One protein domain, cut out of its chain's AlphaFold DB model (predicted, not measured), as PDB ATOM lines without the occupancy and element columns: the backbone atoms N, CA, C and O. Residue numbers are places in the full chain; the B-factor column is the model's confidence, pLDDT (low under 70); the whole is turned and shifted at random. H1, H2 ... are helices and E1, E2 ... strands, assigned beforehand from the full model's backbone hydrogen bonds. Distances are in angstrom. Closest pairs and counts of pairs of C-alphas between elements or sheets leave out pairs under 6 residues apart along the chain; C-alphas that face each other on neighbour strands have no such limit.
ATOM      1  N   LYS A  42     101.951  40.170  66.878       90.44
ATOM      2  CA  LYS A  42     100.972  41.211  66.551       90.44
ATOM      3  C   LYS A  42     101.075  41.562  65.071       90.44
ATOM      4  O   LYS A  42     102.178  41.612  64.530       90.44
ATOM      5  N   MET A  43      99.941  41.849  64.438       91.75
ATOM      6  CA  MET A  43      99.930  42.445  63.101       91.75
ATOM      7  C   MET A  43     100.260  43.935  63.206       91.75
ATOM      8  O   MET A  43      99.653  44.648  64.009       91.75
ATOM      9  N   VAL A  44     101.183  44.410  62.378       91.56
ATOM     10  CA  VAL A  44     101.517  45.832  62.221       91.56
ATOM     11  C   VAL A  44     101.263  46.232  60.771       91.56
ATOM     12  O   VAL A  44     101.499  45.447  59.855       91.56
ATOM     13  N   ARG A  45     100.743  47.442  60.550       93.31
ATOM     14  CA  ARG A  45     100.541  48.000  59.205       93.31
ATOM     15  C   ARG A  45     101.836  48.584  58.675       93.31
ATOM     16  O   ARG A  45     102.502  49.320  59.397       93.31
ATOM     17  N   TYR A  46     102.127  48.316  57.408       94.38
ATOM     18  CA  TYR A  46     103.140  49.072  56.682       94.38
ATOM     19  C   TYR A  46     102.714  50.540  56.555       94.38
ATOM     20  O   TYR A  46     101.528  50.842  56.374       94.38
ATOM     21  N   THR A  47     103.678  51.451  56.665       94.06
ATOM     22  CA  THR A  47     103.473  52.880  56.413       94.06
ATOM     23  C   THR A  47     103.290  53.139  54.919       94.06
ATOM     24  O   THR A  47     103.642  52.317  54.070       94.06
ATOM     25  N   GLN A  48     102.750  54.312  54.584       92.56
ATOM     26  CA  GLN A  48     102.594  54.723  53.191       92.56
ATOM     27  C   GLN A  48     103.957  54.812  52.475       92.56
ATOM     28  O   GLN A  48     104.088  54.298  51.371       92.56
ATOM     29  N   GLU A  49     104.991  55.339  53.140       91.88
ATOM     30  CA  GLU A  49     106.367  55.407  52.615       91.88
ATOM     31  C   GLU A  49     106.963  54.018  52.330       91.88
ATOM     32  O   GLU A  49     107.610  53.814  51.304       91.88
ATOM     33  N   GLN A  50     106.718  53.033  53.204       92.19
ATOM     34  CA  GLN A  50     107.163  51.651  52.996       92.19
ATOM     35  C   GLN A  50     106.492  51.016  51.767       92.19
ATOM     36  O   GLN A  50     107.138  50.318  50.985       92.19
ATOM     37  N   ILE A  51     105.198  51.283  51.568       91.94
ATOM     38  CA  ILE A  51     104.449  50.819  50.394       91.94
ATOM     39  C   ILE A  51     104.960  51.520  49.126       91.94
ATOM     40  O   ILE A  51     105.193  50.856  48.116       91.94
ATOM     41  N   GLU A  52     105.195  52.831  49.178       92.88
ATOM     42  CA  GLU A  52     105.733  53.619  48.064       92.88
ATOM     43  C   GLU A  52     107.144  53.177  47.662       92.88
ATOM     44  O   GLU A  52     107.405  53.029  46.469       92.88
ATOM     45  N   TYR A  53     108.018  52.842  48.619       91.62
ATOM     46  CA  TYR A  53     109.320  52.231  48.333       91.62
ATOM     47  C   TYR A  53     109.179  50.916  47.547       91.62
ATOM     48  O   TYR A  53     109.894  50.694  46.566       91.62
ATOM     49  N   CYS A  54     108.225  50.055  47.924       89.00
ATOM     50  CA  CYS A  54     107.937  48.828  47.181       89.00
ATOM     51  C   CYS A  54     107.376  49.096  45.772       89.00
ATOM     52  O   CYS A  54     107.699  48.348  44.851       89.00
ATOM     53  N   ILE A  55     106.561  50.145  45.584       89.56
ATOM     54  CA  ILE A  55     106.053  50.562  44.262       89.56
ATOM     55  C   ILE A  55     107.199  51.078  43.379       89.56
ATOM     56  O   ILE A  55     107.256  50.737  42.198       89.56
ATOM     57  N   ALA A  56     108.105  51.878  43.947       87.38
ATOM     58  CA  ALA A  56     109.214  52.507  43.234       87.38
ATOM     59  C   ALA A  56     110.299  51.513  42.784       87.38
ATOM     60  O   ALA A  56     110.953  51.757  41.773       87.38
ATOM     61  N   ASN A  57     110.458  50.383  43.486       86.38
ATOM     62  CA  ASN A  57     111.530  49.408  43.253       86.38
ATOM     63  C   ASN A  57     111.024  48.026  42.770       86.38
ATOM     64  O   ASN A  57     111.302  47.000  43.399       86.38
ATOM     65  N   PRO A  58     110.325  47.932  41.617       72.06
ATOM     66  CA  PRO A  58     109.881  46.651  41.060       72.06
ATOM     67  C   PRO A  58     111.043  45.807  40.502       72.06
ATOM     68  O   PRO A  58     110.845  44.650  40.127       72.06
ATOM     69  N   GLU A  59     112.250  46.370  40.414       67.94
ATOM     70  CA  GLU A  59     113.452  45.703  39.899       67.94
ATOM     71  C   GLU A  59     113.944  44.578  40.822       67.94
ATOM     72  O   GLU A  59     114.411  43.542  40.337       67.94
ATOM     73  N   GLU A  60     113.700  44.690  42.135       68.62
ATOM     74  CA  GLU A  60     113.946  43.609  43.103       68.62
ATOM     75  C   GLU A  60     113.082  42.358  42.837       68.62
ATOM     76  O   GLU A  60     113.332  41.286  43.383       68.62
ATOM     77  N   LEU A  61     112.057  42.470  41.979       59.03
ATOM     78  CA  LEU A  61     111.088  41.408  41.688       59.03
ATOM     79  C   LEU A  61     111.337  40.672  40.363       59.03
ATOM     80  O   LEU A  61     110.584  39.747  40.041       59.03
ATOM     81  N   ARG A  62     112.336  41.083  39.567       69.12
ATOM     82  CA  ARG A  62     112.603  40.505  38.239       69.12
ATOM     83  C   ARG A  62     113.858  39.637  38.222       69.12
ATOM     84  O   ARG A  62     114.976  40.144  38.134       69.12
ATOM     85  N   ASP A  63     113.655  38.325  38.179       70.94
ATOM     86  CA  ASP A  63     114.701  37.366  37.824       70.94
ATOM     87  C   ASP A  63     115.025  37.471  36.325       70.94
ATOM     88  O   ASP A  63     114.272  36.992  35.474       70.94
ATOM     89  N   LYS A  64     116.166  38.078  35.987       78.38
ATOM     90  CA  LYS A  64     116.730  38.023  34.631       78.38
ATOM     91  C   LYS A  64     117.529  36.723  34.455       78.38
ATOM     92  O   LYS A  64     118.225  36.285  35.372       78.38
ATOM     93  N   LYS A  65     117.459  36.117  33.265       79.44
ATOM     94  CA  LYS A  65     118.270  34.954  32.856       79.44
ATOM     95  C   LYS A  65     118.795  35.167  31.438       79.44
ATOM     96  O   LYS A  65     118.028  35.594  30.577       79.44
ATOM     97  N   VAL A  66     120.068  34.842  31.201       80.50
ATOM     98  CA  VAL A  66     120.616  34.759  29.837       80.50
ATOM     99  C   VAL A  66     120.040  33.524  29.164       80.50
ATOM    100  O   VAL A  66     119.918  32.467  29.788       80.50
ATOM    101  N   ILE A  67     119.698  33.658  27.888       79.56
ATOM    102  CA  ILE A  67     119.383  32.526  27.023       79.56
ATOM    103  C   ILE A  67     120.574  32.333  26.096       79.56
ATOM    104  O   ILE A  67     120.853  33.183  25.256       79.56
ATOM    105  N   LYS A  68     121.274  31.213  26.264       85.75
ATOM    106  CA  LYS A  68     122.427  30.869  25.439       85.75
ATOM    107  C   LYS A  68     121.969  30.203  24.148       85.75
ATOM    108  O   LYS A  68     121.694  29.007  24.096       85.75
ATOM    109  N   LEU A  69     121.880  31.004  23.099       82.06
ATOM    110  CA  LEU A  69     121.604  30.579  21.733       82.06
ATOM    111  C   LEU A  69     122.669  29.589  21.240       82.06
ATOM    112  O   LEU A  69     122.332  28.643  20.535       82.06
ATOM    113  N   THR A  70     123.928  29.748  21.657       85.00
ATOM    114  CA  THR A  70     125.024  28.820  21.337       85.00
ATOM    115  C   THR A  70     124.862  27.437  21.977       85.00
ATOM    116  O   THR A  70     125.360  26.458  21.428       85.00
ATOM    117  N   GLU A  71     124.127  27.324  23.090       87.25
ATOM    118  CA  GLU A  71     123.765  26.041  23.715       87.25
ATOM    119  C   GLU A  71     122.442  25.468  23.157       87.25
ATOM    120  O   GLU A  71     122.257  24.252  23.149       87.25
ATOM    121  N   LEU A  72     121.532  26.321  22.663       84.69
ATOM    122  CA  LEU A  72     120.245  25.911  22.074       84.69
ATOM    123  C   LEU A  72     120.330  25.490  20.597       84.69
ATOM    124  O   LEU A  72     119.511  24.689  20.140       84.69
ATOM    125  N   LEU A  73     121.269  26.046  19.831       82.19
ATOM    126  CA  LEU A  73     121.465  25.719  18.419       82.19
ATOM    127  C   LEU A  73     122.278  24.429  18.265       82.19
ATOM    128  O   LEU A  73     123.231  24.170  18.997       82.19
ATOM    129  N   SER A  74     121.938  23.615  17.262       81.75
ATOM    130  CA  SER A  74     122.720  22.411  16.968       81.75
ATOM    131  C   SER A  74     124.127  22.776  16.475       81.75
ATOM    132  O   SER A  74     124.331  23.799  15.815       81.75
ATOM    133  N   LYS A  75     125.109  21.900  16.727       83.69
ATOM    134  CA  LYS A  75     126.489  22.078  16.233       83.69
ATOM    135  C   LYS A  75     126.551  22.235  14.710       83.69
ATOM    136  O   LYS A  75     127.393  22.968  14.204       83.69
ATOM    137  N   GLU A  76     125.646  21.573  13.989       79.56
ATOM    138  CA  GLU A  76     125.528  21.693  12.536       79.56
ATOM    139  C   GLU A  76     124.996  23.073  12.117       79.56
ATOM    140  O   GLU A  76     125.535  23.682  11.196       79.56
ATOM    141  N   CYS A  77     123.989  23.603  12.821       75.81
ATOM    142  CA  CYS A  77     123.510  24.967  12.610       75.81
ATOM    143  C   CYS A  77     124.630  25.985  12.854       75.81
ATOM    144  O   CYS A  77     124.879  26.819  11.988       75.81
ATOM    145  N   LEU A  78     125.353  25.874  13.975       82.62
ATOM    146  CA  LEU A  78     126.486  26.752  14.289       82.62
ATOM    147  C   LEU A  78     127.568  26.708  13.197       82.62
ATOM    148  O   LEU A  78     127.981  27.756  12.706       82.62
ATOM    149  N   ALA A  79     127.956  25.511  12.743       80.62
ATOM    150  CA  ALA A  79     128.944  25.339  11.675       80.62
ATOM    151  C   ALA A  79     128.515  25.977  10.338       80.62
ATOM    152  O   ALA A  79     129.358  26.487   9.599       80.62
ATOM    153  N   ARG A  80     127.210  25.998  10.028       76.62
ATOM    154  CA  ARG A  80     126.667  26.632   8.813       76.62
ATOM    155  C   ARG A  80     126.657  28.167   8.868       76.62
ATOM    156  O   ARG A  80     126.559  28.783   7.811       76.62
ATOM    157  N   MET A  81     126.747  28.794  10.047       72.50
ATOM    158  CA  MET A  81     126.636  30.259  10.192       72.50
ATOM    159  C   MET A  81     127.924  31.044   9.919       72.50
ATOM    160  O   MET A  81     127.854  32.265   9.778       72.50
ATOM    161  N   GLY A  82     129.072  30.369   9.820       74.62
ATOM    162  CA  GLY A  82     130.382  31.007   9.682       74.62
ATOM    163  C   GLY A  82     130.919  31.563  11.008       74.62
ATOM    164  O   GLY A  82     130.162  32.008  11.873       74.62
ATOM    165  N   GLN A  83     132.246  31.533  11.169       79.19
ATOM    166  CA  GLN A  83     132.902  31.792  12.457       79.19
ATOM    167  C   GLN A  83     132.588  33.189  13.022       79.19
ATOM    168  O   GLN A  83     132.147  33.293  14.160       79.19
ATOM    169  N   GLU A  84     132.680  34.235  12.191       78.19
ATOM    170  CA  GLU A  84     132.369  35.635  12.545       78.19
ATOM    171  C   GLU A  84     130.999  35.787  13.236       78.19
ATOM    172  O   GLU A  84     130.825  36.595  14.150       78.19
ATOM    173  N   ARG A  85     130.004  34.997  12.812       75.44
ATOM    174  CA  ARG A  85     128.639  35.066  13.339       75.44
ATOM    175  C   ARG A  85     128.468  34.272  14.631       75.44
ATOM    176  O   ARG A  85     127.743  34.718  15.515       75.44
ATOM    177  N   VAL A  86     129.160  33.141  14.764       84.38
ATOM    178  CA  VAL A  86     129.233  32.377  16.020       84.38
ATOM    179  C   VAL A  86     129.941  33.202  17.102       84.38
ATOM    180  O   VAL A  86     129.437  33.304  18.220       84.38
ATOM    181  N   ASP A  87     131.033  33.885  16.755       86.19
ATOM    182  CA  ASP A  87     131.773  34.760  17.673       86.19
ATOM    183  C   ASP A  87     130.914  35.946  18.150       86.19
ATOM    184  O   ASP A  87     130.917  36.278  19.339       86.19
ATOM    185  N   ARG A  88     130.105  36.547  17.257       83.69
ATOM    186  CA  ARG A  88     129.119  37.580  17.631       83.69
ATOM    187  C   ARG A  88     128.082  37.085  18.643       83.69
ATOM    188  O   ARG A  88     127.728  37.843  19.546       83.69
ATOM    189  N   LEU A  89     127.598  35.846  18.514       86.31
ATOM    190  CA  LEU A  89     126.652  35.271  19.478       86.31
ATOM    191  C   LEU A  89     127.305  35.093  20.854       86.31
ATOM    192  O   LEU A  89     126.749  35.572  21.840       86.31
ATOM    193  N   TYR A  90     128.512  34.520  20.920       88.25
ATOM    194  CA  TYR A  90     129.253  34.387  22.184       88.25
ATOM    195  C   TYR A  90     129.557  35.737  22.847       88.25
ATOM    196  O   TYR A  90     129.451  35.865  24.068       88.25
ATOM    197  N   ALA A  91     129.922  36.759  22.064       87.88
ATOM    198  CA  ALA A  91     130.166  38.102  22.584       87.88
ATOM    199  C   ALA A  91     128.895  38.728  23.187       87.88
ATOM    200  O   ALA A  91     128.952  39.315  24.268       87.88
ATOM    201  N   ARG A  92     127.740  38.558  22.525       84.19
ATOM    202  CA  ARG A  92     126.440  39.007  23.044       84.19
ATOM    203  C   ARG A  92     126.051  38.266  24.323       84.19
ATOM    204  O   ARG A  92     125.639  38.909  25.282       84.19
ATOM    205  N   GLU A  93     126.178  36.942  24.346       89.56
ATOM    206  CA  GLU A  93     125.840  36.122  25.517       89.56
ATOM    207  C   GLU A  93     126.652  36.543  26.743       89.56
ATOM    208  O   GLU A  93     126.074  36.752  27.807       89.56
ATOM    209  N   ARG A  94     127.961  36.777  26.579       89.06
ATOM    210  CA  ARG A  94     128.824  37.288  27.653       89.06
ATOM    211  C   ARG A  94     128.385  38.669  28.152       89.06
ATOM    212  O   ARG A  94     128.309  38.875  29.358       89.06
ATOM    213  N   ALA A  95     128.047  39.592  27.250       88.38
ATOM    214  CA  ALA A  95     127.560  40.918  27.633       88.38
ATOM    215  C   ALA A  95     126.207  40.859  28.381       88.38
ATOM    216  O   ALA A  95     125.974  41.638  29.304       88.38
ATOM    217  N   GLU A  96     125.320  39.919  28.027       85.81
ATOM    218  CA  GLU A  96     124.091  39.662  28.792       85.81
ATOM    219  C   GLU A  96     124.385  39.013  30.162       85.81
ATOM    220  O   GLU A  96     123.719  39.346  31.145       85.81
ATOM    221  N   GLU A  97     125.394  38.139  30.273       88.88
ATOM    222  CA  GLU A  97     125.835  37.568  31.559       88.88
ATOM    223  C   GLU A  97     126.387  38.658  32.494       88.88
ATOM    224  O   GLU A  97     125.995  38.718  33.663       88.88
ATOM    225  N   GLU A  98     127.223  39.562  31.975       88.81
ATOM    226  CA  GLU A  98     127.775  40.713  32.703       88.81
ATOM    227  C   GLU A  98     126.663  41.642  33.223       88.81
ATOM    228  O   GLU A  98     126.618  41.929  34.425       88.81
ATOM    229  N   GLN A  99     125.687  42.008  32.382       85.75
ATOM    230  CA  GLN A  99     124.523  42.803  32.806       85.75
ATOM    231  C   GLN A  99     123.698  42.119  33.906       85.75
ATOM    232  O   GLN A  99     123.164  42.792  34.788       85.75
ATOM    233  N   ILE A 100     123.581  40.788  33.898       88.19
ATOM    234  CA  ILE A 100     122.877  40.056  34.962       88.19
ATOM    235  C   ILE A 100     123.689  40.019  36.261       88.19
ATOM    236  O   ILE A 100     123.099  40.041  37.343       88.19
ATOM    237  N   VAL A 101     125.022  39.999  36.194       88.06
ATOM    238  CA  VAL A 101     125.877  40.135  37.383       88.06
ATOM    239  C   VAL A 101     125.723  41.524  38.006       88.06
ATOM    240  O   VAL A 101     125.572  41.623  39.224       88.06
ATOM    241  N   GLU A 102     125.707  42.589  37.204       87.38
ATOM    242  CA  GLU A 102     125.450  43.953  37.691       87.38
ATOM    243  C   GLU A 102     124.039  44.101  38.269       87.38
ATOM    244  O   GLU A 102     123.874  44.602  39.382       87.38
ATOM    245  N   TRP A 103     123.030  43.565  37.581       87.50
ATOM    246  CA  TRP A 103     121.646  43.543  38.056       87.50
ATOM    247  C   TRP A 103     121.496  42.857  39.416       87.50
ATOM    248  O   TRP A 103     120.818  43.374  40.298       87.50
ATOM    249  N   LYS A 104     122.165  41.716  39.629       88.62
ATOM    250  CA  LYS A 104     122.146  41.014  40.923       88.62
ATOM    251  C   LYS A 104     122.785  41.829  42.046       88.62
ATOM    252  O   LYS A 104     122.295  41.773  43.169       88.62
ATOM    253  N   LYS A 105     123.840  42.603  41.761       89.94
ATOM    254  CA  LYS A 105     124.423  43.534  42.745       89.94
ATOM    255  C   LYS A 105     123.422  44.628  43.118       89.94
ATOM    256  O   LYS A 105     123.265  44.910  44.299       89.94
ATOM    257  N   LEU A 106     122.710  45.193  42.138       88.38
ATOM    258  CA  LEU A 106     121.659  46.183  42.391       88.38
ATOM    259  C   LEU A 106     120.502  45.593  43.217       88.38
ATOM    260  O   LEU A 106     120.070  46.215  44.181       88.38
ATOM    261  N   GLN A 107     120.048  44.375  42.904       88.75
ATOM    262  CA  GLN A 107     119.020  43.683  43.692       88.75
ATOM    263  C   GLN A 107     119.452  43.443  45.145       88.75
ATOM    264  O   GLN A 107     118.637  43.599  46.048       88.75
ATOM    265  N   GLU A 108     120.721  43.107  45.388       90.25
ATOM    266  CA  GLU A 108     121.255  42.949  46.745       90.25
ATOM    267  C   GLU A 108     121.318  44.289  47.499       90.25
ATOM    268  O   GLU A 108     121.001  44.338  48.686       90.25
ATOM    269  N   VAL A 109     121.653  45.398  46.829       90.00
ATOM    270  CA  VAL A 109     121.576  46.745  47.428       90.00
ATOM    271  C   VAL A 109     120.128  47.089  47.792       90.00
ATOM    272  O   VAL A 109     119.859  47.393  48.951       90.00
ATOM    273  N   LEU A 110     119.185  46.949  46.854       89.31
ATOM    274  CA  LEU A 110     117.760  47.223  47.081       89.31
ATOM    275  C   LEU A 110     117.162  46.340  48.190       89.31
ATOM    276  O   LEU A 110     116.406  46.826  49.029       89.31
ATOM    277  N   ARG A 111     117.546  45.060  48.265       88.38
ATOM    278  CA  ARG A 111     117.181  44.183  49.385       88.38
ATOM    279  C   ARG A 111     117.693  44.734  50.714       88.38
ATOM    280  O   ARG A 111     116.935  44.801  51.680       88.38
ATOM    281  N   ASN A 112     118.972  45.103  50.777       90.50
ATOM    282  CA  ASN A 112     119.577  45.605  52.006       90.50
ATOM    283  C   ASN A 112     118.956  46.936  52.445       90.50
ATOM    284  O   ASN A 112     118.737  47.123  53.640       90.50
ATOM    285  N   GLU A 113     118.609  47.827  51.518       89.56
ATOM    286  CA  GLU A 113     117.845  49.042  51.816       89.56
ATOM    287  C   GLU A 113     116.436  48.714  52.334       89.56
ATOM    288  O   GLU A 113     116.028  49.227  53.381       89.56
ATOM    289  N   ARG A 114     115.712  47.801  51.670       90.75
ATOM    290  CA  ARG A 114     114.382  47.340  52.094       90.75
ATOM    291  C   ARG A 114     114.384  46.807  53.530       90.75
ATOM    292  O   ARG A 114     113.580  47.235  54.360       90.75
ATOM    293  N   GLU A 115     115.274  45.860  53.816       91.31
ATOM    294  CA  GLU A 115     115.313  45.134  55.087       91.31
ATOM    295  C   GLU A 115     115.932  45.984  56.208       91.31
ATOM    296  O   GLU A 115     115.404  46.022  57.323       91.31
ATOM    297  N   ASN A 116     117.014  46.723  55.929       90.06
ATOM    298  CA  ASN A 116     117.775  47.423  56.967       90.06
ATOM    299  C   ASN A 116     117.411  48.899  57.140       90.06
ATOM    300  O   ASN A 116     117.494  49.376  58.273       90.06
ATOM    301  N   ILE A 117     117.000  49.616  56.089       89.75
ATOM    302  CA  ILE A 117     116.603  51.032  56.184       89.75
ATOM    303  C   ILE A 117     115.095  51.123  56.406       89.75
ATOM    304  O   ILE A 117     114.656  51.591  57.453       89.75
ATOM    305  N   TYR A 118     114.301  50.595  55.471       88.44
ATOM    306  CA  TYR A 118     112.839  50.689  55.525       88.44
ATOM    307  C   TYR A 118     112.182  49.683  56.480       88.44
ATOM    308  O   TYR A 118     110.990  49.805  56.759       88.44
ATOM    309  N   LYS A 119     112.939  48.712  57.012       90.69
ATOM    310  CA  LYS A 119     112.458  47.668  57.939       90.69
ATOM    311  C   LYS A 119     111.263  46.876  57.392       90.69
ATOM    312  O   LYS A 119     110.346  46.540  58.139       90.69
ATOM    313  N   ILE A 120     111.274  46.579  56.091       89.38
ATOM    314  CA  ILE A 120     110.247  45.776  55.415       89.38
ATOM    315  C   ILE A 120     110.772  44.332  55.279       89.38
ATOM    316  O   ILE A 120     111.565  44.056  54.372       89.38
ATOM    317  N   PRO A 121     110.375  43.398  56.170       84.00
ATOM    318  CA  PRO A 121     110.865  42.020  56.128       84.00
ATOM    319  C   PRO A 121     110.303  41.236  54.935       84.00
ATOM    320  O   PRO A 121     111.008  40.420  54.342       84.00
ATOM    321  N   ASP A 122     109.050  41.498  54.555       85.81
ATOM    322  CA  ASP A 122     108.391  40.791  53.459       85.81
ATOM    323  C   ASP A 122     108.940  41.216  52.092       85.81
ATOM    324  O   ASP A 122     109.429  42.330  51.896       85.81
ATOM    325  N   LYS A 123     108.804  40.339  51.094       86.31
ATOM    326  CA  LYS A 123     109.162  40.680  49.712       86.31
ATOM    327  C   LYS A 123     108.214  41.763  49.179       86.31
ATOM    328  O   LYS A 123     107.002  41.633  49.381       86.31
ATOM    329  N   PRO A 124     108.690  42.742  48.380       86.69
ATOM    330  CA  PRO A 124     107.834  43.809  47.853       86.69
ATOM    331  C   PRO A 124     106.609  43.277  47.099       86.69
ATOM    332  O   PRO A 124     105.520  43.829  47.205       86.69
ATOM    333  N   LYS A 125     106.741  42.142  46.396       88.31
ATOM    334  CA  LYS A 125     105.635  41.482  45.684       88.31
ATOM    335  C   LYS A 125     104.475  41.096  46.602       88.31
ATOM    336  O   LYS A 125     103.323  41.212  46.190       88.31
ATOM    337  N   ASP A 126     104.766  40.641  47.816       89.94
ATOM    338  CA  ASP A 126     103.754  40.183  48.766       89.94
ATOM    339  C   ASP A 126     103.106  41.377  49.483       89.94
ATOM    340  O   ASP A 126     101.878  41.433  49.579       89.94
ATOM    341  N   VAL A 127     103.898  42.396  49.847       89.88
ATOM    342  CA  VAL A 127     103.411  43.696  50.356       89.88
ATOM    343  C   VAL A 127     102.468  44.363  49.348       89.88
ATOM    344  O   VAL A 127     101.324  44.679  49.675       89.88
ATOM    345  N   LEU A 128     102.899  44.507  48.090       91.25
ATOM    346  CA  LEU A 128     102.095  45.103  47.019       91.25
ATOM    347  C   LEU A 128     100.841  44.282  46.705       91.25
ATOM    348  O   LEU A 128      99.773  44.849  46.483       91.25
ATOM    349  N   LYS A 129     100.930  42.946  46.726       93.19
ATOM    350  CA  LYS A 129      99.765  42.070  46.540       93.19
ATOM    351  C   LYS A 129      98.725  42.267  47.646       93.19
ATOM    352  O   LYS A 129      97.533  42.257  47.344       93.19
ATOM    353  N   GLN A 130      99.144  42.460  48.900       93.44
ATOM    354  CA  GLN A 130      98.220  42.841  49.970       93.44
ATOM    355  C   GLN A 130      97.620  44.229  49.718       93.44
ATOM    356  O   GLN A 130      96.397  44.372  49.755       93.44
ATOM    357  N   TYR A 131      98.463  45.219  49.406       94.75
ATOM    358  CA  TYR A 131      98.050  46.606  49.195       94.75
ATOM    359  C   TYR A 131      97.002  46.746  48.086       94.75
ATOM    360  O   TYR A 131      95.919  47.268  48.340       94.75
ATOM    361  N   TYR A 132      97.249  46.198  46.893       94.19
ATOM    362  CA  TYR A 132      96.294  46.270  45.783       94.19
ATOM    363  C   TYR A 132      94.999  45.473  46.026       94.19
ATOM    364  O   TYR A 132      93.984  45.763  45.400       94.19
ATOM    365  N   ALA A 133      95.006  44.487  46.933       95.56
ATOM    366  CA  ALA A 133      93.817  43.702  47.274       95.56
ATOM    367  C   ALA A 133      92.973  44.307  48.414       95.56
ATOM    368  O   ALA A 133      91.758  44.117  48.433       95.56
ATOM    369  N   LYS A 134      93.600  44.989  49.384       95.25
ATOM    370  CA  LYS A 134      92.952  45.467  50.624       95.25
ATOM    371  C   LYS A 134      92.949  46.994  50.794       95.25
ATOM    372  O   LYS A 134      92.246  47.499  51.665       95.25
ATOM    373  N   GLY A 135      93.758  47.724  50.025       91.69
ATOM    374  CA  GLY A 135      94.074  49.146  50.236       91.69
ATOM    375  C   GLY A 135      95.120  49.412  51.331       91.69
ATOM    376  O   GLY A 135      95.394  50.564  51.648       91.69
ATOM    377  N   TYR A 136      95.684  48.363  51.936       91.75
ATOM    378  CA  TYR A 136      96.721  48.416  52.972       91.75
ATOM    379  C   TYR A 136      97.467  47.071  53.034       91.75
ATOM    380  O   TYR A 136      96.969  46.056  52.540       91.75
ATOM    381  N   ALA A 137      98.642  47.044  53.660       93.94
ATOM    382  CA  ALA A 137      99.425  45.828  53.874       93.94
ATOM    383  C   ALA A 137      99.829  45.696  55.352       93.94
ATOM    384  O   ALA A 137     100.059  46.702  56.027       93.94
ATOM    385  N   GLU A 138      99.892  44.464  55.856       93.56
ATOM    386  CA  GLU A 138     100.203  44.146  57.258       93.56
ATOM    387  C   GLU A 138     101.217  42.994  57.345       93.56
ATOM    388  O   GLU A 138     101.184  42.087  56.510       93.56
ATOM    389  N   TYR A 139     102.078  43.025  58.367       90.56
ATOM    390  CA  TYR A 139     103.109  42.021  58.656       90.56
ATOM    391  C   TYR A 139     103.095  41.595  60.129       90.56
ATOM    392  O   TYR A 139     102.613  42.334  60.993       90.56
ATOM    393  N   GLU A 140     103.598  40.395  60.419       87.94
ATOM    394  CA  GLU A 140     103.694  39.871  61.785       87.94
ATOM    395  C   GLU A 140     104.973  40.347  62.484       87.94
ATOM    396  O   GLU A 140     106.075  40.246  61.950       87.94
ATOM    397  N   VAL A 141     104.823  40.824  63.721       86.62
ATOM    398  CA  VAL A 141     105.924  41.216  64.607       86.62
ATOM    399  C   VAL A 141     105.836  40.400  65.889       86.62
ATOM    400  O   VAL A 141     104.793  40.390  66.546       86.62
ATOM    401  N   ALA A 142     106.927  39.730  66.262       83.56
ATOM    402  CA  ALA A 142     107.032  39.070  67.559       83.56
ATOM    403  C   ALA A 142     107.045  40.109  68.691       83.56
ATOM    404  O   ALA A 142     107.732  41.126  68.612       83.56
ATOM    405  N   VAL A 143     106.278  39.842  69.742       79.31
ATOM    406  CA  VAL A 143     106.278  40.594  70.994       79.31
ATOM    407  C   VAL A 143     107.020  39.734  72.007       79.31
ATOM    408  O   VAL A 143     106.507  38.689  72.408       79.31
TER     409      VAL A 143
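This is residues 42 to 143 of the 379 residues of an uncharacterized protein of Oryza rufipogon (UniProt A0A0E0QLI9). A small head, made of the two-stranded ribbon E1 and E2 and the helices H1, H2 and H6, sits at one end of a long arm. The long helix H5 makes the arm: the chain goes out from H2 through residues 62 to 68, passes the short H3 and H4 toward the tip, and returns along H5 to the head. The printed part has 102 residues with six named helices and two named strands, in the order E1 H1 H2 H3 H4 H5 H6 E2; it is mostly helix, and its sheet is antiparallel. It is extended, with a radius of gyration of the C-alphas of 20.8 A and spans of 65 by 25 by 23 A.

E1 is residues 42 to 45, from C-alpha 42 at (100.972, 41.211, 66.551), and E2 is residues 138 to 143, 15.4 A long. H1 is residues 48 to 56, 12.2 A, H2 58 to 61, H3 69 to 72, H4 75 to 80, and H6 124 to 134, 15.2 A. H5, residues 83 to 117, measures 50.5 A and ends at (116.603, 51.032, 56.184).

E1 and E2 are antiparallel at 141 degrees, with N 44 and O 139 at 2.9 A. H1 and H6 touch at a steep tilt of 61 degrees, opposite ways, the C-alphas of Cys 54 and Pro 124 being closest at 5.1 A. H5 touches H2 with residues 107 to 111 alone, closest at C-alphas 60 and 107, 5.1 A. It touches H3 with residues 86 to 93 alone, closest at C-alphas 70 and 89, 6.9 A. H4 and H5 are close but not clearly touching, with C-alphas 78 and 86 at 6.5 A. Every O i to N i+4 pair is within hydrogen-bond range in H1, H4, H5 and H6; H2 and H3 are too short for one.

The farthest C-alphas, those of Arg 80 and Val 143, are 66.9 A apart. The printed part has no cut, and no link is long. Residues 59 to 62 have pLDDT under 70.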